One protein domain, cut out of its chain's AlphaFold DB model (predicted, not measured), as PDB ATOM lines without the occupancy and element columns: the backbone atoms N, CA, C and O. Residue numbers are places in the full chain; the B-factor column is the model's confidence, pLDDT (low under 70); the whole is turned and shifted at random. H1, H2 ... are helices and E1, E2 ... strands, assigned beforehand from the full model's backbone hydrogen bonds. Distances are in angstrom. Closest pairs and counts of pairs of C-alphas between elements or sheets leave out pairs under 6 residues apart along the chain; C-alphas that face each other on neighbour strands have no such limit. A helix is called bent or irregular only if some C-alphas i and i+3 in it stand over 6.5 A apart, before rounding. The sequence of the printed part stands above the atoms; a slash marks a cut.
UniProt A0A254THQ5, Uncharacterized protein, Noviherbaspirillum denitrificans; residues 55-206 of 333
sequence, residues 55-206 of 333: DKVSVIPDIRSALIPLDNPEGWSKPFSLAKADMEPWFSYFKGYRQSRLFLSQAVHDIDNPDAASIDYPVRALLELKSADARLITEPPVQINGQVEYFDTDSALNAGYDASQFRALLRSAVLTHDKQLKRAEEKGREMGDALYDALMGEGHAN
ATOM      1  N   ASP A  55     -42.095  16.816   9.050       66.50
ATOM      2  CA  ASP A  55     -41.340  16.702  10.305       66.50
ATOM      3  C   ASP A  55     -39.828  16.776  10.071       66.50
ATOM      4  O   ASP A  55     -39.206  15.887   9.477       66.50
ATOM      5  N   LYS A  56     -39.206  17.877  10.503       77.25
ATOM      6  CA  LYS A  56     -37.792  18.101  10.210       77.25
ATOM      7  C   LYS A  56     -36.941  17.282  11.166       77.25
ATOM      8  O   LYS A  56     -36.955  17.495  12.372       77.25
ATOM      9  N   VAL A  57     -36.191  16.341  10.610       76.81
ATOM     10  CA  VAL A  57     -35.257  15.484  11.349       76.81
ATOM     11  C   VAL A  57     -34.197  16.337  12.055       76.81
ATOM     12  O   VAL A  57     -33.463  17.083  11.404       76.81
ATOM     13  N   SER A  58     -34.091  16.208  13.378       78.25
ATOM     14  CA  SER A  58     -33.091  16.890  14.205       78.25
ATOM     15  C   SER A  58     -31.883  15.991  14.488       78.25
ATOM     16  O   SER A  58     -30.742  16.459  14.391       78.25
ATOM     17  N   VAL A  59     -32.099  14.691  14.737       78.44
ATOM     18  CA  VAL A  59     -31.044  13.681  14.947       78.44
ATOM     19  C   VAL A  59     -31.390  12.366  14.247       78.44
ATOM     20  O   VAL A  59     -32.456  11.792  14.446       78.44
ATOM     21  N   ILE A  60     -30.435  11.851  13.463       76.31
ATOM     22  CA  ILE A  60     -30.466  10.485  12.924       76.31
ATOM     23  C   ILE A  60     -29.560   9.609  13.806       76.31
ATOM     24  O   ILE A  60     -28.388   9.973  13.991       76.31
ATOM     25  N   PRO A  61     -30.054   8.474  14.341       69.88
ATOM     26  CA  PRO A  61     -29.280   7.583  15.205       69.88
ATOM     27  C   PRO A  61     -28.085   6.948  14.469       69.88
ATOM     28  O   PRO A  61     -27.905   7.092  13.256       69.88
ATOM     29  N   ASP A  62     -27.225   6.237  15.199       66.88
ATOM     30  CA  ASP A  62     -26.151   5.466  14.568       66.88
ATOM     31  C   ASP A  62     -26.685   4.156  13.976       66.88
ATOM     32  O   ASP A  62     -27.352   3.359  14.642       66.88
ATOM     33  N   ILE A  63     -26.366   3.950  12.702       67.44
ATOM     34  CA  ILE A  63     -26.865   2.879  11.838       67.44
ATOM     35  C   ILE A  63     -25.715   1.886  11.623       67.44
ATOM     36  O   ILE A  63     -24.581   2.302  11.387       67.44
ATOM     37  N   ARG A  64     -25.977   0.579  11.741       63.50
ATOM     38  CA  ARG A  64     -24.979  -0.496  11.591       63.50
ATOM     39  C   ARG A  64     -25.506  -1.611  10.689       63.50
ATOM     40  O   ARG A  64     -26.694  -1.921  10.724       63.50
ATOM     41  N   SER A  65     -24.631  -2.225   9.894       56.84
ATOM     42  CA  SER A  65     -24.993  -3.416   9.121       56.84
ATOM     43  C   SER A  65     -25.015  -4.614  10.057       56.84
ATOM     44  O   SER A  65     -24.014  -4.881  10.720       56.84
ATOM     45  N   ALA A  66     -26.109  -5.370  10.070       52.16
ATOM     46  CA  ALA A  66     -26.176  -6.640  10.791       52.16
ATOM     47  C   ALA A  66     -25.310  -7.737  10.133       52.16
ATOM     48  O   ALA A  66     -25.102  -8.787  10.728       52.16
ATOM     49  N   LEU A  67     -24.755  -7.490   8.936       53.56
ATOM     50  CA  LEU A  67     -23.734  -8.341   8.308       53.56
ATOM     51  C   LEU A  67     -22.359  -8.215   8.997       53.56
ATOM     52  O   LEU A  67     -21.455  -9.008   8.738       53.56
ATOM     53  N   ILE A  68     -22.196  -7.215   9.871       49.09
ATOM     54  CA  ILE A  68     -21.018  -6.985  10.709       49.09
ATOM     55  C   ILE A  68     -21.453  -7.247  12.171       49.09
ATOM     56  O   ILE A  68     -21.653  -6.280  12.912       49.09
ATOM     57  N   PRO A  69     -21.655  -8.517  12.601       45.34
ATOM     58  CA  PRO A  69     -20.762  -9.645  12.295       45.34
ATOM     59  C   PRO A  69     -21.436 -10.976  11.882       45.34
ATOM     60  O   PRO A  69     -22.553 -11.290  12.279       45.34
ATOM     61  N   LEU A  70     -20.669 -11.850  11.219       40.34
ATOM     62  CA  LEU A  70     -21.058 -13.244  10.929       40.34
ATOM     63  C   LEU A  70     -21.013 -14.200  12.146       40.34
ATOM     64  O   LEU A  70     -21.450 -15.340  12.021       40.34
ATOM     65  N   ASP A  71     -20.512 -13.748  13.303       38.12
ATOM     66  CA  ASP A  71     -20.175 -14.597  14.462       38.12
ATOM     67  C   ASP A  71     -20.928 -14.250  15.768       38.12
ATOM     68  O   ASP A  71     -20.547 -14.735  16.834       38.12
ATOM     69  N   ASN A  72     -21.981 -13.415  15.743       36.78
ATOM     70  CA  ASN A  72     -22.749 -13.091  16.959       36.78
ATOM     71  C   ASN A  72     -24.272 -13.273  16.761       36.78
ATOM     72  O   ASN A  72     -24.875 -12.494  16.025       36.78
ATOM     73  N   PRO A  73     -24.919 -14.273  17.398       40.94
ATOM     74  CA  PRO A  73     -26.317 -14.634  17.127       40.94
ATOM     75  C   PRO A  73     -27.364 -13.780  17.870       40.94
ATOM     76  O   PRO A  73     -28.565 -14.016  17.725       40.94
ATOM     77  N   GLU A  74     -26.948 -12.814  18.693       35.56
ATOM     78  CA  GLU A  74     -27.857 -12.041  19.544       35.56
ATOM     79  C   GLU A  74     -28.495 -10.843  18.820       35.56
ATOM     80  O   GLU A  74     -27.874  -9.803  18.615       35.56
ATOM     81  N   GLY A  75     -29.794 -10.959  18.523       39.88
ATOM     82  CA  GLY A  75     -30.673  -9.806  18.299       39.88
ATOM     83  C   GLY A  75     -30.716  -9.249  16.873       39.88
ATOM     84  O   GLY A  75     -30.111  -8.223  16.558       39.88
ATOM     85  N   TRP A  76     -31.580  -9.834  16.039       39.97
ATOM     86  CA  TRP A  76     -32.121  -9.116  14.883       39.97
ATOM     87  C   TRP A  76     -33.014  -7.972  15.387       39.97
ATOM     88  O   TRP A  76     -33.935  -8.200  16.177       39.97
ATOM     89  N   SER A  77     -32.762  -6.744  14.933       42.00
ATOM     90  CA  SER A  77     -33.662  -5.607  15.149       42.00
ATOM     91  C   SER A  77     -35.030  -5.933  14.547       42.00
ATOM     92  O   SER A  77     -35.135  -6.240  13.360       42.00
ATOM     93  N   LYS A  78     -36.089  -5.890  15.368       35.69
ATOM     94  CA  LYS A  78     -37.464  -6.145  14.908       35.69
ATOM     95  C   LYS A  78     -37.820  -5.189  13.761       35.69
ATOM     96  O   LYS A  78     -37.455  -4.019  13.863       35.69
ATOM     97  N   PRO A  79     -38.578  -5.622  12.737       37.47
ATOM     98  CA  PRO A  79     -39.106  -4.706  11.734       37.47
ATOM     99  C   PRO A  79     -40.025  -3.683  12.413       37.47
ATOM    100  O   PRO A  79     -41.031  -4.035  13.030       37.47
ATOM    101  N   PHE A  80     -39.642  -2.416  12.323       46.00
ATOM    102  CA  PHE A  80     -40.375  -1.264  12.836       46.00
ATOM    103  C   PHE A  80     -41.262  -0.708  11.715       46.00
ATOM    104  O   PHE A  80     -40.824  -0.551  10.576       46.00
ATOM    105  N   SER A  81     -42.525  -0.421  12.026       37.53
ATOM    106  CA  SER A  81     -43.459   0.208  11.090       37.53
ATOM    107  C   SER A  81     -43.126   1.695  10.953       37.53
ATOM    108  O   SER A  81     -43.568   2.501  11.770       37.53
ATOM    109  N   LEU A  82     -42.320   2.033   9.947       50.06
ATOM    110  CA  LEU A  82     -41.907   3.404   9.642       50.06
ATOM    111  C   LEU A  82     -43.109   4.281   9.270       50.06
ATOM    112  O   LEU A  82     -43.905   3.916   8.402       50.06
ATOM    113  N   ALA A  83     -43.206   5.464   9.877       48.59
ATOM    114  CA  ALA A  83     -44.041   6.534   9.352       48.59
ATOM    115  C   ALA A  83     -43.385   7.145   8.102       48.59
ATOM    116  O   ALA A  83     -42.192   6.974   7.841       48.59
ATOM    117  N   LYS A  84     -44.155   7.906   7.314       49.97
ATOM    118  CA  LYS A  84     -43.649   8.514   6.069       49.97
ATOM    119  C   LYS A  84     -42.470   9.476   6.307       49.97
ATOM    120  O   LYS A  84     -41.614   9.571   5.435       49.97
ATOM    121  N   ALA A  85     -42.414  10.140   7.465       51.16
ATOM    122  CA  ALA A  85     -41.290  10.990   7.866       51.16
ATOM    123  C   ALA A  85     -40.013  10.178   8.158       51.16
ATOM    124  O   ALA A  85     -38.934  10.548   7.697       51.16
ATOM    125  N   ASP A  86     -40.137   9.018   8.818       62.25
ATOM    126  CA  ASP A  86     -38.983   8.169   9.145       62.25
ATOM    127  C   ASP A  86     -38.274   7.650   7.893       62.25
ATOM    128  O   ASP A  86     -37.059   7.464   7.908       62.25
ATOM    129  N   MET A  87     -39.012   7.440   6.800       67.88
ATOM    130  CA  MET A  87     -38.471   6.955   5.527       67.88
ATOM    131  C   MET A  87     -37.377   7.857   4.932       67.88
ATOM    132  O   MET A  87     -36.502   7.348   4.236       67.88
ATOM    133  N   GLU A  88     -37.396   9.173   5.171       75.19
ATOM    134  CA  GLU A  88     -36.481  10.121   4.515       75.19
ATOM    135  C   GLU A  88     -35.005   9.947   4.952       75.19
ATOM    136  O   GLU A  88     -34.150   9.776   4.072       75.19
ATOM    137  N   PRO A  89     -34.682   9.847   6.262       77.62
ATOM    138  CA  PRO A  89     -33.408   9.313   6.745       77.62
ATOM    139  C   PRO A  89     -32.968   8.008   6.071       77.62
ATOM    140  O   PRO A  89     -31.817   7.909   5.645       77.62
ATOM    141  N   TRP A  90     -33.860   7.019   5.938       77.69
ATOM    142  CA  TRP A  90     -33.514   5.705   5.375       77.69
ATOM    143  C   TRP A  90     -33.258   5.759   3.869       77.69
ATOM    144  O   TRP A  90     -32.323   5.116   3.398       77.69
ATOM    145  N   PHE A  91     -34.011   6.562   3.114       79.25
ATOM    146  CA  PHE A  91     -33.752   6.782   1.691       79.25
ATOM    147  C   PHE A  91     -32.427   7.512   1.460       79.25
ATOM    148  O   PHE A  91     -31.649   7.090   0.606       79.25
ATOM    149  N   SER A  92     -32.128   8.559   2.233       82.81
ATOM    150  CA  SER A  92     -30.848   9.274   2.136       82.81
ATOM    151  C   SER A  92     -29.664   8.373   2.512       82.81
ATOM    152  O   SER A  92     -28.653   8.342   1.807       82.81
ATOM    153  N   TYR A  93     -29.833   7.552   3.550       83.62
ATOM    154  CA  TYR A  93     -28.873   6.534   3.955       83.62
ATOM    155  C   TYR A  93     -28.628   5.474   2.861       83.62
ATOM    156  O   TYR A  93     -27.491   5.220   2.460       83.62
ATOM    157  N   PHE A  94     -29.700   4.878   2.332       79.69
ATOM    158  CA  PHE A  94     -29.631   3.823   1.318       79.69
ATOM    159  C   PHE A  94     -29.120   4.338  -0.038       79.69
ATOM    160  O   PHE A  94     -28.386   3.633  -0.728       79.69
ATOM    161  N   LYS A  95     -29.415   5.599  -0.384       84.19
ATOM    162  CA  LYS A  95     -28.809   6.329  -1.511       84.19
ATOM    163  C   LYS A  95     -27.288   6.398  -1.378       84.19
ATOM    164  O   LYS A  95     -26.593   6.113  -2.346       84.19
ATOM    165  N   GLY A  96     -26.773   6.707  -0.186       84.25
ATOM    166  CA  GLY A  96     -25.335   6.680   0.100       84.25
ATOM    167  C   GLY A  96     -24.728   5.286  -0.028       84.25
ATOM    168  O   GLY A  96     -23.693   5.108  -0.667       84.25
ATOM    169  N   TYR A  97     -25.417   4.277   0.503       83.75
ATOM    170  CA  TYR A  97     -25.000   2.878   0.411       83.75
ATOM    171  C   TYR A  97     -24.951   2.361  -1.042       83.75
ATOM    172  O   TYR A  97     -23.951   1.753  -1.428       83.75
ATOM    173  N   ARG A  98     -25.940   2.687  -1.893       82.81
ATOM    174  CA  ARG A  98     -25.925   2.382  -3.346       82.81
ATOM    175  C   ARG A  98     -24.832   3.126  -4.137       82.81
ATOM    176  O   ARG A  98     -24.589   2.770  -5.284       82.81
ATOM    177  N   GLN A  99     -24.166   4.126  -3.551       86.06
ATOM    178  CA  GLN A  99     -23.007   4.825  -4.138       86.06
ATOM    179  C   GLN A  99     -21.649   4.300  -3.634       86.06
ATOM    180  O   GLN A  99     -20.612   4.851  -4.003       86.06
ATOM    181  N   SER A 100     -21.636   3.296  -2.755       86.88
ATOM    182  CA  SER A 100     -20.402   2.683  -2.251       86.88
ATOM    183  C   SER A 100     -19.740   1.759  -3.279       86.88
ATOM    184  O   SER A 100     -20.360   1.340  -4.258       86.88
ATOM    185  N   ARG A 101     -18.494   1.363  -3.005       86.00
ATOM    186  CA  ARG A 101     -17.687   0.431  -3.813       86.00
ATOM    187  C   ARG A 101     -18.322  -0.954  -4.018       86.00
ATOM    188  O   ARG A 101     -17.867  -1.695  -4.880       86.00
ATOM    189  N   LEU A 102     -19.377  -1.306  -3.273       84.06
ATOM    190  CA  LEU A 102     -20.173  -2.526  -3.492       84.06
ATOM    191  C   LEU A 102     -20.906  -2.551  -4.838       84.06
ATOM    192  O   LEU A 102     -21.269  -3.637  -5.294       84.06
ATOM    193  N   PHE A 103     -21.147  -1.393  -5.456       85.44
ATOM    194  CA  PHE A 103     -21.965  -1.258  -6.657       85.44
ATOM    195  C   PHE A 103     -21.172  -0.617  -7.797       85.44
ATOM    196  O   PHE A 103     -20.396   0.318  -7.601       85.44
ATOM    197  N   LEU A 104     -21.383  -1.105  -9.019       80.88
ATOM    198  CA  LEU A 104     -20.745  -0.554 -10.209       80.88
ATOM    199  C   LEU A 104     -21.297   0.849 -10.489       80.88
ATOM    200  O   LEU A 104     -22.506   1.027 -10.632       80.88
ATOM    201  N   SER A 105     -20.420   1.848 -10.646       67.00
ATOM    202  CA  SER A 105     -20.814   3.264 -10.779       67.00
ATOM    203  C   SER A 105     -21.785   3.554 -11.934       67.00
ATOM    204  O   SER A 105     -22.504   4.547 -11.895       67.00
ATOM    205  N   GLN A 106     -21.846   2.686 -12.949       55.97
ATOM    206  CA  GLN A 106     -22.805   2.795 -14.055       55.97
ATOM    207  C   GLN A 106     -24.267   2.590 -13.609       55.97
ATOM    208  O   GLN A 106     -25.160   3.190 -14.196       55.97
ATOM    209  N   ALA A 107     -24.517   1.826 -12.538       52.75
ATOM    210  CA  ALA A 107     -25.851   1.622 -11.966       52.75
ATOM    211  C   ALA A 107     -26.378   2.824 -11.155       52.75
ATOM    212  O   ALA A 107     -27.530   2.820 -10.725       52.75
ATOM    213  N   VAL A 108     -25.554   3.855 -10.929       50.50
ATOM    214  CA  VAL A 108     -25.923   5.042 -10.133       50.50
ATOM    215  C   VAL A 108     -26.809   6.017 -10.928       50.50
ATOM    216  O   VAL A 108     -27.418   6.904 -10.338       50.50
ATOM    217  N   HIS A 109     -26.928   5.848 -12.251       47.91
ATOM    218  CA  HIS A 109     -27.811   6.673 -13.085       47.91
ATOM    219  C   HIS A 109     -29.272   6.186 -13.119       47.91
ATOM    220  O   HIS A 109     -30.168   7.025 -13.175       47.91
ATOM    221  N   ASP A 110     -29.529   4.881 -12.985       48.41
ATOM    222  CA  ASP A 110     -30.886   4.305 -12.917       48.41
ATOM    223  C   ASP A 110     -31.394   4.238 -11.462       48.41
ATOM    224  O   ASP A 110     -31.712   3.175 -10.924       48.41
ATOM    225  N   ILE A 111     -31.452   5.397 -10.793       51.59
ATOM    226  CA  ILE A 111     -31.872   5.512  -9.381       51.59
ATOM    227  C   ILE A 111     -33.291   4.954  -9.177       51.59
ATOM    228  O   ILE A 111     -33.534   4.235  -8.203       51.59
ATOM    229  N   ASP A 112     -34.185   5.229 -10.131       50.56
ATOM    230  CA  ASP A 112     -35.604   4.852 -10.111       50.56
ATOM    231  C   ASP A 112     -35.853   3.344 -10.294       50.56
ATOM    232  O   ASP A 112     -36.979   2.879 -10.117       50.56
ATOM    233  N   ASN A 113     -34.819   2.557 -10.622       46.16
ATOM    234  CA  ASN A 113     -34.917   1.107 -10.743       46.16
ATOM    235  C   ASN A 113     -34.151   0.411  -9.593       46.16
ATOM    236  O   ASN A 113     -32.912   0.464  -9.551       46.16
ATOM    237  N   PRO A 114     -34.838  -0.246  -8.635       49.28
ATOM    238  CA  PRO A 114     -34.172  -0.956  -7.543       49.28
ATOM    239  C   PRO A 114     -33.394  -2.187  -8.039       49.28
ATOM    240  O   PRO A 114     -32.298  -2.448  -7.543       49.28
ATOM    241  N   ASP A 115     -33.892  -2.876  -9.071       46.81
ATOM    242  CA  ASP A 115     -33.277  -4.090  -9.629       46.81
ATOM    243  C   ASP A 115     -32.028  -3.797 -10.487       46.81
ATOM    244  O   ASP A 115     -31.270  -4.708 -10.827       46.81
ATOM    245  N   ALA A 116     -31.775  -2.528 -10.835       47.97
ATOM    246  CA  ALA A 116     -30.638  -2.117 -11.667       47.97
ATOM    247  C   ALA A 116     -29.296  -2.026 -10.909       47.97
ATOM    248  O   ALA A 116     -28.258  -1.793 -11.531       47.97
ATOM    249  N   ALA A 117     -29.285  -2.210  -9.583       59.66
ATOM    250  CA  ALA A 117     -28.088  -2.127  -8.744       59.66
ATOM    251  C   ALA A 117     -27.105  -3.294  -8.994       59.66
ATOM    252  O   ALA A 117     -27.063  -4.274  -8.248       59.66
ATOM    253  N   SER A 118     -26.283  -3.193 -10.042       77.38
ATOM    254  CA  SER A 118     -25.264  -4.196 -10.349       77.38
ATOM    255  C   SER A 118     -24.129  -4.178  -9.315       77.38
ATOM    256  O   SER A 118     -23.287  -3.281  -9.277       77.38
ATOM    257  N   ILE A 119     -24.132  -5.199  -8.453       83.44
ATOM    258  CA  ILE A 119     -23.071  -5.485  -7.476       83.44
ATOM    259  C   ILE A 119     -21.736  -5.694  -8.206       83.44
ATOM    260  O   ILE A 119     -21.702  -6.339  -9.260       83.44
ATOM    261  N   ASP A 120     -20.647  -5.192  -7.620       87.69
ATOM    262  CA  ASP A 120     -19.291  -5.324  -8.155       87.69
ATOM    263  C   ASP A 120     -18.881  -6.792  -8.391       87.69
ATOM    264  O   ASP A 120     -19.228  -7.714  -7.643       87.69
ATOM    265  N   TYR A 121     -18.123  -7.016  -9.462       88.06
ATOM    266  CA  TYR A 121     -17.773  -8.333  -9.988       88.06
ATOM    267  C   TYR A 121     -17.071  -9.261  -8.974       88.06
ATOM    268  O   TYR A 121     -17.563 -10.379  -8.782       88.06
ATOM    269  N   PRO A 122     -15.992  -8.857  -8.268       87.12
ATOM    270  CA  PRO A 122     -15.393  -9.670  -7.208       87.12
ATOM    271  C   PRO A 122     -16.368 -10.035  -6.079       87.12
ATOM    272  O   PRO A 122     -16.350 -11.177  -5.615       87.12
ATOM    273  N   VAL A 123     -17.248  -9.117  -5.663       86.94
ATOM    274  CA  VAL A 123     -18.247  -9.383  -4.611       86.94
ATOM    275  C   VAL A 123     -19.279 -10.400  -5.106       86.94
ATOM    276  O   VAL A 123     -19.586 -11.365  -4.405       86.94
ATOM    277  N   ARG A 124     -19.750 -10.261  -6.350       87.00
ATOM    278  CA  ARG A 124     -20.642 -11.229  -7.003       87.00
ATOM    279  C   ARG A 124     -20.019 -12.628  -7.087       87.00
ATOM    280  O   ARG A 124     -20.684 -13.607  -6.749       87.00
ATOM    281  N   ALA A 125     -18.748 -12.728  -7.481       85.62
ATOM    282  CA  ALA A 125     -18.026 -14.000  -7.532       85.62
ATOM    283  C   ALA A 125     -17.825 -14.617  -6.134       85.62
ATOM    284  O   ALA A 125     -17.947 -15.830  -5.971       85.62
ATOM    285  N   LEU A 126     -17.579 -13.798  -5.103       85.81
ATOM    286  CA  LEU A 126     -17.481 -14.254  -3.714       85.81
ATOM    287  C   LEU A 126     -18.810 -14.828  -3.194       85.81
ATOM    288  O   LEU A 126     -18.800 -15.814  -2.454       85.81
ATOM    289  N   LEU A 127     -19.943 -14.230  -3.574       84.56
ATOM    290  CA  LEU A 127     -21.280 -14.715  -3.217       84.56
ATOM    291  C   LEU A 127     -21.631 -16.012  -3.961       84.56
ATOM    292  O   LEU A 127     -22.057 -16.967  -3.311       84.56
ATOM    293  N   GLU A 128     -21.357 -16.104  -5.272       85.94
ATOM    294  CA  GLU A 128     -21.524 -17.353  -6.042       85.94
ATOM    295  C   GLU A 128     -20.634 -18.482  -5.458       85.94
ATOM    296  O   GLU A 128     -21.072 -19.627  -5.392       85.94
ATOM    297  N   LEU A 129     -19.430 -18.173  -4.936       83.62
ATOM    298  CA  LEU A 129     -18.510 -19.158  -4.328       83.62
ATOM    299  C   LEU A 129     -19.011 -19.652  -2.967       83.62
ATOM    300  O   LEU A 129     -18.755 -20.792  -2.585       83.62
ATOM    301  N   LYS A 130     -19.695 -18.784  -2.216       83.62
ATOM    302  CA  LYS A 130     -20.279 -19.093  -0.904       83.62
ATOM    303  C   LYS A 130     -21.702 -19.658  -1.000       83.62
ATOM    304  O   LYS A 130     -22.284 -19.956   0.039       83.62
ATOM    305  N   SER A 131     -22.267 -19.792  -2.205       79.19
ATOM    306  CA  SER A 131     -23.689 -20.105  -2.438       79.19
ATOM    307  C   SER A 131     -24.647 -19.155  -1.696       79.19
ATOM    308  O   SER A 131     -25.704 -19.571  -1.221       79.19
ATOM    309  N   ALA A 132     -24.262 -17.882  -1.568       78.81
ATOM    310  CA  ALA A 132     -25.014 -16.851  -0.860       78.81
ATOM    311  C   ALA A 132     -25.849 -15.999  -1.834       78.81
ATOM    312  O   ALA A 132     -25.418 -15.723  -2.953       78.81
ATOM    313  N   ASP A 133     -27.035 -15.563  -1.401       75.81
ATOM    314  CA  ASP A 133     -27.921 -14.729  -2.220       75.81
ATOM    315  C   ASP A 133     -27.381 -13.290  -2.342       75.81
ATOM    316  O   ASP A 133     -26.968 -12.673  -1.357       75.81
ATOM    317  N   ALA A 134     -27.441 -12.737  -3.556       74.62
ATOM    318  CA  ALA A 134     -27.161 -11.333  -3.847       74.62
ATOM    319  C   ALA A 134     -28.073 -10.373  -3.065       74.62
ATOM    320  O   ALA A 134     -27.649  -9.262  -2.738       74.62
ATOM    321  N   ARG A 135     -29.286 -10.820  -2.698       73.06
ATOM    322  CA  ARG A 135     -30.233 -10.048  -1.878       73.06
ATOM    323  C   ARG A 135     -29.654  -9.575  -0.550       73.06
ATOM    324  O   ARG A 135     -30.008  -8.494  -0.100       73.06
ATOM    325  N   LEU A 136     -28.703 -10.309   0.030       71.31
ATOM    326  CA  LEU A 136     -28.017  -9.905   1.263       71.31
ATOM    327  C   LEU A 136     -27.256  -8.573   1.124       71.31
ATOM    328  O   LEU A 136     -27.009  -7.918   2.131       71.31
ATOM    329  N   ILE A 137     -26.878  -8.176  -0.097       76.38
ATOM    330  CA  ILE A 137     -26.176  -6.915  -0.377       76.38
ATOM    331  C   ILE A 137     -27.128  -5.830  -0.891       76.38
ATOM    332  O   ILE A 137     -26.914  -4.663  -0.564       76.38
ATOM    333  N   THR A 138     -28.173  -6.172  -1.658       73.19
ATOM    334  CA  THR A 138     -29.163  -5.188  -2.148       73.19
ATOM    335  C   THR A 138     -30.165  -4.773  -1.072       73.19
ATOM    336  O   THR A 138     -30.564  -3.613  -1.031       73.19
ATOM    337  N   GLU A 139     -30.530  -5.692  -0.178       70.19
ATOM    338  CA  GLU A 139     -31.420  -5.493   0.969       70.19
ATOM    339  C   GLU A 139     -30.643  -5.804   2.267       70.19
ATOM    340  O   GLU A 139     -30.897  -6.814   2.930       70.19
ATOM    341  N   PRO A 140     -29.634  -4.986   2.634       64.94
ATOM    342  CA  PRO A 140     -28.801  -5.269   3.794       64.94
ATOM    343  C   PRO A 140     -29.644  -5.218   5.081       64.94
ATOM    344  O   PRO A 140     -30.330  -4.220   5.321       64.94
ATOM    345  N   PRO A 141     -29.580  -6.230   5.964       64.06
ATOM    346  CA  PRO A 141     -30.217  -6.143   7.270       64.06
ATOM    347  C   PRO A 141     -29.515  -5.067   8.115       64.06
ATOM    348  O   PRO A 141     -28.292  -5.082   8.281       64.06
ATOM    349  N   VAL A 142     -30.290  -4.120   8.648       65.44
ATOM    350  CA  VAL A 142     -29.788  -2.939   9.372       65.44
ATOM    351  C   VAL A 142     -30.191  -2.976  10.850       65.44
ATOM    352  O   VAL A 142     -31.364  -3.122  11.197       65.44
ATOM    353  N   GLN A 143     -29.205  -2.775  11.725       64.75
ATOM    354  CA  GLN A 143     -29.386  -2.484  13.146       64.75
ATOM    355  C   GLN A 143     -29.329  -0.970  13.386       64.75
ATOM    356  O   GLN A 143     -28.414  -0.282  12.927       64.75
ATOM    357  N   ILE A 144     -30.294  -0.450  14.146       66.38
ATOM    358  CA  ILE A 144     -30.412   0.975  14.479       66.38
ATOM    359  C   ILE A 144     -30.239   1.137  15.986       66.38
ATOM    360  O   ILE A 144     -30.909   0.467  16.768       66.38
ATOM    361  N   ASN A 145     -29.349   2.037  16.401       64.62
ATOM    362  CA  ASN A 145     -28.967   2.221  17.803       64.62
ATOM    363  C   ASN A 145     -29.753   3.370  18.477       64.62
ATOM    364  O   ASN A 145     -29.175   4.152  19.228       64.62
ATOM    365  N   GLY A 146     -31.047   3.514  18.171       65.25
ATOM    366  CA  GLY A 146     -31.912   4.573  18.706       65.25
ATOM    367  C   GLY A 146     -33.174   4.810  17.871       65.25
ATOM    368  O   GLY A 146     -33.424   4.100  16.898       65.25
ATOM    369  N   GLN A 147     -33.953   5.822  18.249       68.56
ATOM    370  CA  GLN A 147     -35.051   6.372  17.442       68.56
ATOM    371  C   GLN A 147     -34.551   7.570  16.614       68.56
ATOM    372  O   GLN A 147     -33.462   8.086  16.866       68.56
ATOM    373  N   VAL A 148     -35.325   7.990  15.609       72.81
ATOM    374  CA  VAL A 148     -35.108   9.268  14.911       72.81
ATOM    375  C   VAL A 148     -35.726  10.380  15.757       72.81
ATOM    376  O   VAL A 148     -36.855  10.236  16.223       72.81
ATOM    377  N   GLU A 149     -34.992  11.471  15.965       78.88
ATOM    378  CA  GLU A 149     -35.505  12.655  16.660       78.88
ATOM    379  C   GLU A 149     -35.893  13.724  15.633       78.88
ATOM    380  O   GLU A 149     -35.195  13.933  14.633       78.88
ATOM    381  N   TYR A 150     -36.993  14.423  15.902       79.69
ATOM    382  CA  TYR A 150     -37.546  15.477  15.051       79.69
ATOM    383  C   TYR A 150     -37.567  16.820  15.786       79.69
ATOM    384  O   TYR A 150     -37.490  16.883  17.014       79.69
ATOM    385  N   PHE A 151     -37.652  17.914  15.035       75.19
ATOM    386  CA  PHE A 151     -37.970  19.228  15.578       75.19
ATOM    387  C   PHE A 151     -39.459  19.284  15.920       75.19
ATOM    388  O   PHE A 151     -40.294  19.252  15.021       75.19
ATOM    389  N   ASP A 152     -39.776  19.409  17.207       72.69
ATOM    390  CA  ASP A 152     -41.141  19.601  17.694       72.69
ATOM    391  C   ASP A 152     -41.663  21.001  17.310       72.69
ATOM    392  O   ASP A 152     -41.486  21.995  18.025       72.69
ATOM    393  N   THR A 153     -42.267  21.083  16.122       67.75
ATOM    394  CA  THR A 153     -42.894  22.298  15.591       67.75
ATOM    395  C   THR A 153     -44.159  22.683  16.345       67.75
ATOM    396  O   THR A 153     -44.489  23.867  16.393       67.75
ATOM    397  N   ASP A 154     -44.836  21.719  16.968       66.75
ATOM    398  CA  ASP A 154     -46.129  21.923  17.617       66.75
ATOM    399  C   ASP A 154     -45.947  22.527  19.008       66.75
ATOM    400  O   ASP A 154     -46.591  23.526  19.329       66.75
ATOM    401  N   SER A 155     -45.007  22.027  19.814       67.25
ATOM    402  CA  SER A 155     -44.595  22.701  21.051       67.25
ATOM    403  C   SER A 155     -44.018  24.088  20.766       67.25
ATOM    404  O   SER A 155     -44.252  25.010  21.546       67.25
ATOM    405  N   ALA A 156     -43.326  24.288  19.635       64.25
ATOM    406  CA  ALA A 156     -42.871  25.618  19.231       64.25
ATOM    407  C   ALA A 156     -44.042  26.554  18.872       64.25
ATOM    408  O   ALA A 156     -44.064  27.700  19.319       64.25
ATOM    409  N   LEU A 157     -45.040  26.084  18.119       65.94
ATOM    410  CA  LEU A 157     -46.228  26.877  17.793       65.94
ATOM    411  C   LEU A 157     -47.030  27.232  19.059       65.94
ATOM    412  O   LEU A 157     -47.404  28.388  19.261       65.94
ATOM    413  N   ASN A 158     -47.234  26.252  19.943       67.75
ATOM    414  CA  ASN A 158     -47.969  26.403  21.201       67.75
ATOM    415  C   ASN A 158     -47.226  27.254  22.250       67.75
ATOM    416  O   ASN A 158     -47.869  27.816  23.136       67.75
ATOM    417  N   ALA A 159     -45.901  27.408  22.144       71.25
ATOM    418  CA  ALA A 159     -45.115  28.304  22.998       71.25
ATOM    419  C   ALA A 159     -45.331  29.803  22.700       71.25
ATOM    420  O   ALA A 159     -44.825  30.648  23.439       71.25
ATOM    421  N   GLY A 160     -46.074  30.154  21.641       62.69
ATOM    422  CA  GLY A 160     -46.439  31.541  21.339       62.69
ATOM    423  C   GLY A 160     -45.297  32.396  20.781       62.69
ATOM    424  O   GLY A 160     -45.290  33.608  20.990       62.69
ATOM    425  N   TYR A 161     -44.327  31.792  20.085       65.81
ATOM    426  CA  TYR A 161     -43.240  32.532  19.431       65.81
ATOM    427  C   TYR A 161     -43.760  33.561  18.414       65.81
ATOM    428  O   TYR A 161     -44.629  33.262  17.592       65.81
ATOM    429  N   ASP A 162     -43.134  34.744  18.382       75.81
ATOM    430  CA  ASP A 162     -43.333  35.714  17.300       75.81
ATOM    431  C   ASP A 162     -43.105  35.074  15.924       75.81
ATOM    432  O   ASP A 162     -42.169  34.293  15.723       75.81
ATOM    433  N   ALA A 163     -43.864  35.514  14.918       75.00
ATOM    434  CA  ALA A 163     -43.722  35.036  13.541       75.00
ATOM    435  C   ALA A 163     -42.303  35.232  12.954       75.00
ATOM    436  O   ALA A 163     -41.899  34.509  12.041       75.00
ATOM    437  N   SER A 164     -41.520  36.187  13.468       77.19
ATOM    438  CA  SER A 164     -40.102  36.379  13.126       77.19
ATOM    439  C   SER A 164     -39.195  35.299  13.733       77.19
ATOM    440  O   SER A 164     -38.289  34.809  13.054       77.19
ATOM    441  N   GLN A 165     -39.465  34.901  14.978       76.44
ATOM    442  CA  GLN A 165     -38.737  33.876  15.728       76.44
ATOM    443  C   GLN A 165     -39.072  32.476  15.191       76.44
ATOM    444  O   GLN A 165     -38.162  31.703  14.897       76.44
ATOM    445  N   PHE A 166     -40.349  32.192  14.914       73.38
ATOM    446  CA  PHE A 166     -40.781  30.955  14.252       73.38
ATOM    447  C   PHE A 166     -40.114  30.780  12.873       73.38
ATOM    448  O   PHE A 166     -39.542  29.732  12.578       73.38
ATOM    449  N   ARG A 167     -40.050  31.843  12.054       78.56
ATOM    450  CA  ARG A 167     -39.304  31.847  10.775       78.56
ATOM    451  C   ARG A 167     -37.782  31.732  10.933       78.56
ATOM    452  O   ARG A 167     -37.094  31.434   9.956       78.56
ATOM    453  N   ALA A 168     -37.211  32.014  12.104       79.19
ATOM    454  CA  ALA A 168     -35.800  31.748  12.387       79.19
ATOM    455  C   ALA A 168     -35.586  30.273  12.763       79.19
ATOM    456  O   ALA A 168     -34.707  29.627  12.189       79.19
ATOM    457  N   LEU A 169     -36.448  29.729  13.631       78.69
ATOM    458  CA  LEU A 169     -36.471  28.311  13.994       78.69
ATOM    459  C   LEU A 169     -36.632  27.419  12.758       78.69
ATOM    460  O   LEU A 169     -35.772  26.573  12.531       78.69
ATOM    461  N   LEU A 170     -37.630  27.668  11.902       80.38
ATOM    462  CA  LEU A 170     -37.881  26.870  10.694       80.38
ATOM    463  C   LEU A 170     -36.654  26.808   9.762       80.38
ATOM    464  O   LEU A 170     -36.260  25.732   9.316       80.38
ATOM    465  N   ARG A 171     -35.970  27.941   9.539       83.25
ATOM    466  CA  ARG A 171     -34.720  27.982   8.755       83.25
ATOM    467  C   ARG A 171     -33.587  27.191   9.419       83.25
ATOM    468  O   ARG A 171     -32.835  26.515   8.722       83.25
ATOM    469  N   SER A 172     -33.467  27.241  10.748       83.62
ATOM    470  CA  SER A 172     -32.477  26.446  11.492       83.62
ATOM    471  C   SER A 172     -32.782  24.940  11.465       83.62
ATOM    472  O   SER A 172     -31.854  24.132  11.372       83.62
ATOM    473  N   ALA A 173     -34.066  24.570  11.453       82.44
ATOM    474  CA  ALA A 173     -34.525  23.193  11.346       82.44
ATOM    475  C   ALA A 173     -34.213  22.615   9.960       82.44
ATOM    476  O   ALA A 173     -33.594  21.558   9.882       82.44
ATOM    477  N   VAL A 174     -34.519  23.344   8.877       84.50
ATOM    478  CA  VAL A 174     -34.159  22.958   7.497       84.50
ATOM    479  C   VAL A 174     -32.643  22.789   7.338       84.50
ATOM    480  O   VAL A 174     -32.189  21.734   6.905       84.50
ATOM    481  N   LEU A 175     -31.836  23.764   7.776       86.25
ATOM    482  CA  LEU A 175     -30.367  23.669   7.703       86.25
ATOM    483  C   LEU A 175     -29.788  22.497   8.516       86.25
ATOM    484  O   LEU A 175     -28.736  21.960   8.163       86.25
ATOM    485  N   THR A 176     -30.447  22.103   9.609       86.06
ATOM    486  CA  THR A 176     -30.031  20.951  10.422       86.06
ATOM    487  C   THR A 176     -30.449  19.638   9.767       86.06
ATOM    488  O   THR A 176     -29.624  18.736   9.644       86.06
ATOM    489  N   HIS A 177     -31.683  19.559   9.274       86.44
ATOM    490  CA  HIS A 177     -32.240  18.433   8.529       86.44
ATOM    491  C   HIS A 177     -31.398  18.097   7.289       86.44
ATOM    492  O   HIS A 177     -30.867  16.990   7.208       86.44
ATOM    493  N   ASP A 178     -31.138  19.068   6.404       87.00
ATOM    494  CA  ASP A 178     -30.279  18.902   5.218       87.00
ATOM    495  C   ASP A 178     -28.884  18.361   5.576       87.00
ATOM    496  O   ASP A 178     -28.286  17.571   4.840       87.00
ATOM    497  N   LYS A 179     -28.346  18.802   6.719       89.94
ATOM    498  CA  LYS A 179     -27.041  18.379   7.234       89.94
ATOM    499  C   LYS A 179     -27.077  16.959   7.801       89.94
ATOM    500  O   LYS A 179     -26.114  16.221   7.599       89.94
ATOM    501  N   GLN A 180     -28.149  16.559   8.486       86.00
ATOM    502  CA  GLN A 180     -28.304  15.183   8.963       86.00
ATOM    503  C   GLN A 180     -28.536  14.217   7.795       86.00
ATOM    504  O   GLN A 180     -27.916  13.159   7.787       86.00
ATOM    505  N   LEU A 181     -29.328  14.588   6.780       87.00
ATOM    506  CA  LEU A 181     -29.508  13.779   5.568       87.00
ATOM    507  C   LEU A 181     -28.174  13.583   4.827       87.00
ATOM    508  O   LEU A 181     -27.754  12.450   4.622       87.00
ATOM    509  N   LYS A 182     -27.415  14.654   4.550       89.56
ATOM    510  CA  LYS A 182     -26.060  14.529   3.964       89.56
ATOM    511  C   LYS A 182     -25.149  13.609   4.784       89.56
ATOM    512  O   LYS A 182     -24.480  12.754   4.217       89.56
ATOM    513  N   ARG A 183     -25.198  13.711   6.114       88.94
ATOM    514  CA  ARG A 183     -24.456  12.828   7.025       88.94
ATOM    515  C   ARG A 183     -24.958  11.376   7.011       88.94
ATOM    516  O   ARG A 183     -24.173  10.467   7.262       88.94
ATOM    517  N   ALA A 184     -26.239  11.130   6.741       84.75
ATOM    518  CA  ALA A 184     -26.773   9.784   6.540       84.75
ATOM    519  C   ALA A 184     -26.291   9.192   5.208       84.75
ATOM    520  O   ALA A 184     -25.876   8.038   5.184       84.75
ATOM    521  N   GLU A 185     -26.259   9.986   4.136       88.75
ATOM    522  CA  GLU A 185     -25.681   9.593   2.845       88.75
ATOM    523  C   GLU A 185     -24.169   9.295   2.958       88.75
ATOM    524  O   GLU A 185     -23.695   8.284   2.440       88.75
ATOM    525  N   GLU A 186     -23.420  10.102   3.716       89.44
ATOM    526  CA  GLU A 186     -22.011   9.847   4.056       89.44
ATOM    527  C   GLU A 186     -21.837   8.523   4.824       89.44
ATOM    528  O   GLU A 186     -21.125   7.640   4.344       89.44
ATOM    529  N   LYS A 187     -22.546   8.327   5.952       85.56
ATOM    530  CA  LYS A 187     -22.517   7.062   6.722       85.56
ATOM    531  C   LYS A 187     -22.927   5.849   5.874       85.56
ATOM    532  O   LYS A 187     -22.394   4.758   6.065       85.56
ATOM    533  N   GLY A 188     -23.884   6.026   4.959       84.06
ATOM    534  CA  GLY A 188     -24.341   4.988   4.035       84.06
ATOM    535  C   GLY A 188     -23.216   4.504   3.131       84.06
ATOM    536  O   GLY A 188     -22.998   3.296   3.005       84.06
ATOM    537  N   ARG A 189     -22.458   5.447   2.563       88.62
ATOM    538  CA  ARG A 189     -21.291   5.145   1.731       88.62
ATOM    539  C   ARG A 189     -20.168   4.507   2.553       88.62
ATOM    540  O   ARG A 189     -19.694   3.440   2.174       88.62
ATOM    541  N   GLU A 190     -19.833   5.083   3.714       87.19
ATOM    542  CA  GLU A 190     -18.830   4.541   4.652       87.19
ATOM    543  C   GLU A 190     -19.121   3.082   5.041       87.19
ATOM    544  O   GLU A 190     -18.212   2.253   5.064       87.19
ATOM    545  N   MET A 191     -20.386   2.738   5.316       84.00
ATOM    546  CA  MET A 191     -20.783   1.361   5.623       84.00
ATOM    547  C   MET A 191     -20.600   0.421   4.435       84.00
ATOM    548  O   MET A 191     -20.148  -0.708   4.622       84.00
ATOM    549  N   GLY A 192     -20.985   0.857   3.236       84.56
ATOM    550  CA  GLY A 192     -20.845   0.039   2.038       84.56
ATOM    551  C   GLY A 192     -19.377  -0.215   1.694       84.56
ATOM    552  O   GLY A 192     -18.994  -1.355   1.446       84.56
ATOM    553  N   ASP A 193     -18.529   0.810   1.798       87.00
ATOM    554  CA  ASP A 193     -17.085   0.686   1.587       87.00
ATOM    555  C   ASP A 193     -16.430  -0.215   2.653       87.00
ATOM    556  O   ASP A 193     -15.641  -1.099   2.320       87.00
ATOM    557  N   ALA A 194     -16.824  -0.085   3.927       84.81
ATOM    558  CA  ALA A 194     -16.357  -0.970   4.997       84.81
ATOM    559  C   ALA A 194     -16.814  -2.430   4.809       84.81
ATOM    560  O   ALA A 194     -16.055  -3.357   5.094       84.81
ATOM    561  N   LEU A 195     -18.035  -2.652   4.307       82.81
ATOM    562  CA  LEU A 195     -18.536  -3.983   3.958       82.81
ATOM    563  C   LEU A 195     -17.803  -4.555   2.735       82.81
ATOM    564  O   LEU A 195     -17.512  -5.749   2.725       82.81
ATOM    565  N   TYR A 196     -17.439  -3.731   1.748       86.50
ATOM    566  CA  TYR A 196     -16.603  -4.145   0.618       86.50
ATOM    567  C   TYR A 196     -15.240  -4.654   1.089       86.50
ATOM    568  O   TYR A 196     -14.854  -5.784   0.780       86.50
ATOM    569  N   ASP A 197     -14.528  -3.851   1.881       86.00
ATOM    570  CA  ASP A 197     -13.189  -4.200   2.361       86.00
ATOM    571  C   ASP A 197     -13.225  -5.409   3.316       86.00
ATOM    572  O   ASP A 197     -12.346  -6.269   3.250       86.00
ATOM    573  N   ALA A 198     -14.282  -5.560   4.124       83.44
ATOM    574  CA  ALA A 198     -14.503  -6.754   4.945       83.44
ATOM    575  C   ALA A 198     -14.831  -8.012   4.116       83.44
ATOM    576  O   ALA A 198     -14.357  -9.106   4.435       83.44
ATOM    577  N   LEU A 199     -15.620  -7.886   3.042       83.25
ATOM    578  CA  LEU A 199     -15.949  -9.002   2.152       83.25
ATOM    579  C   LEU A 199     -14.727  -9.462   1.359       83.25
ATOM    580  O   LEU A 199     -14.486 -10.667   1.281       83.25
ATOM    581  N   MET A 200     -13.939  -8.535   0.819       85.75
ATOM    582  CA  MET A 200     -12.812  -8.852  -0.061       85.75
ATOM    583  C   MET A 200     -11.514  -9.179   0.683       85.75
ATOM    584  O   MET A 200     -10.779 -10.078   0.259       85.75
ATOM    585  N   GLY A 201     -11.261  -8.502   1.804       82.69
ATOM    586  CA  GLY A 201      -9.990  -8.552   2.519       82.69
ATOM    587  C   GLY A 201      -8.831  -7.952   1.716       82.69
ATOM    588  O   GLY A 201      -8.968  -7.576   0.548       82.69
ATOM    589  N   GLU A 202      -7.654  -7.892   2.339       82.94
ATOM    590  CA  GLU A 202      -6.431  -7.434   1.674       82.94
ATOM    591  C   GLU A 202      -6.168  -8.248   0.396       82.94
ATOM    592  O   GLU A 202      -6.195  -9.481   0.401       82.94
ATOM    593  N   GLY A 203      -5.953  -7.564  -0.731       78.56
ATOM    594  CA  GLY A 203      -5.576  -8.202  -1.996       78.56
ATOM    595  C   GLY A 203      -6.580  -9.217  -2.566       78.56
ATOM    596  O   GLY A 203      -6.174 -10.051  -3.370       78.56
ATOM    597  N   HIS A 204      -7.869  -9.153  -2.201       86.94
ATOM    598  CA  HIS A 204      -8.897 -10.152  -2.549       86.94
ATOM    599  C   HIS A 204      -8.682 -11.535  -1.889       86.94
ATOM    600  O   HIS A 204      -9.186 -12.549  -2.383       86.94
ATOM    601  N   ALA A 205      -7.958 -11.605  -0.764       87.00
ATOM    602  CA  ALA A 205      -7.649 -12.859  -0.071       87.00
ATOM    603  C   ALA A 205      -8.893 -13.710   0.258       87.00
ATOM    604  O   ALA A 205      -8.834 -14.938   0.163       87.00
ATOM    605  N   ASN A 206     -10.040 -13.092   0.565       86.06
ATOM    606  CA  ASN A 206     -11.281 -13.826   0.843       86.06
ATOM    607  C   ASN A 206     -11.870 -14.510  -0.401       86.06
ATOM    608  O   ASN A 206     -12.463 -15.582  -0.275       86.06
TER     609      ASN A 206
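What this domain is: This is residues 55 to 206 of the 333 residues of an uncharacterized protein of Noviherbaspirillum denitrificans (UniProt A0A254THQ5). One long straight helix, H6, makes the long axis, and most of the remaining chain is strung along one side of it. H1 packs on H6 at residues 181 to 192, the short strand E1 runs beside it, H5 folds back near its first end, and H3 and H7 gather at its last end; the loop of residues 69 to 74 sticks out. The printed part has 152 residues, with named elements in the order E1 E2 H1 H2 H3 H4 E3 H5 H6 H7, seven helices and three strands, of which E2 and E3 form a small antiparallel sheet. The class is mostly helix. The whole is loose, with a radius of gyration of the C-alphas of 18.9 A, and elongated, spanning 64 by 37 by 26 A.

Where its parts are: E1 is residues 57 to 59, beginning at C-alpha 57 at (-35.257, 15.484, 11.349), and E2 is residues 63 to 65. H1, residues 87 to 97, is 15.0 A long. H2 is residues 105 to 108, H3 residues 121 to 130, 14.3 A long, and H4 residues 135 to 138. E3 is residues 142 to 144 and H5 residues 153 to 158. H6, residues 163 to 200, runs 55.4 A from (-43.722, 35.036, 13.541) to (-12.812, -8.852, -0.061). H7, residues 202 to 206, ends at (-11.281, -13.826, 0.843); it is irregular, with C-alphas 203 and 206 8.5 A apart.

How they stand to each other: E1 pairs with no named strand, but its residues 57 to 59 pair antiparallel with residues 149 to 150. The closest C-alphas of E1 and H6, Val 57 and His 177, are 5.1 A apart. E2 and E3 are antiparallel at 150 degrees, with N 64 and O 143 at 2.8 A and N 143 and O 64 at 2.8 A, within hydrogen-bond range. H1 touches H6, the same way at a steep tilt of 39 degrees; the closest C-alphas, Gly 96 and Glu 185, are 4.0 A apart. H2 and H4 touch no helix. H3 touches H6 through residues 196 to 200 of H6 alone, at a steep tilt of 62 degrees, closest at C-alphas Val 123 and Met 200, 7.1 A. H5 is close to H6 but not clearly touching, closest at C-alphas Ala 156 and Phe 166, 7.6 A. H7 is likewise close to H3 but not clearly touching, closest at C-alphas Leu 126 and Asn 206, 7.7 A. In H1, H3 and H5 every O i to N i+4 pair is within hydrogen-bond range; H6 has 33 of 34, H7 has 0 of 1 beside 1 of 2 O i to N i+3 pairs, and H2 and H4 are too short for an O i to N i+4 pair.

The domain as a whole: The two C-alphas farthest apart, Leu 129 and Asp 162, are 64.0 A apart. The printed part has no cut. The links E2 to H1, 21 residues, and H2 to H3, 12 residues, are long. The mean pLDDT of the printed part is 71.8; 57 residues are under 70, among them 61 to 87 and 105 to 117.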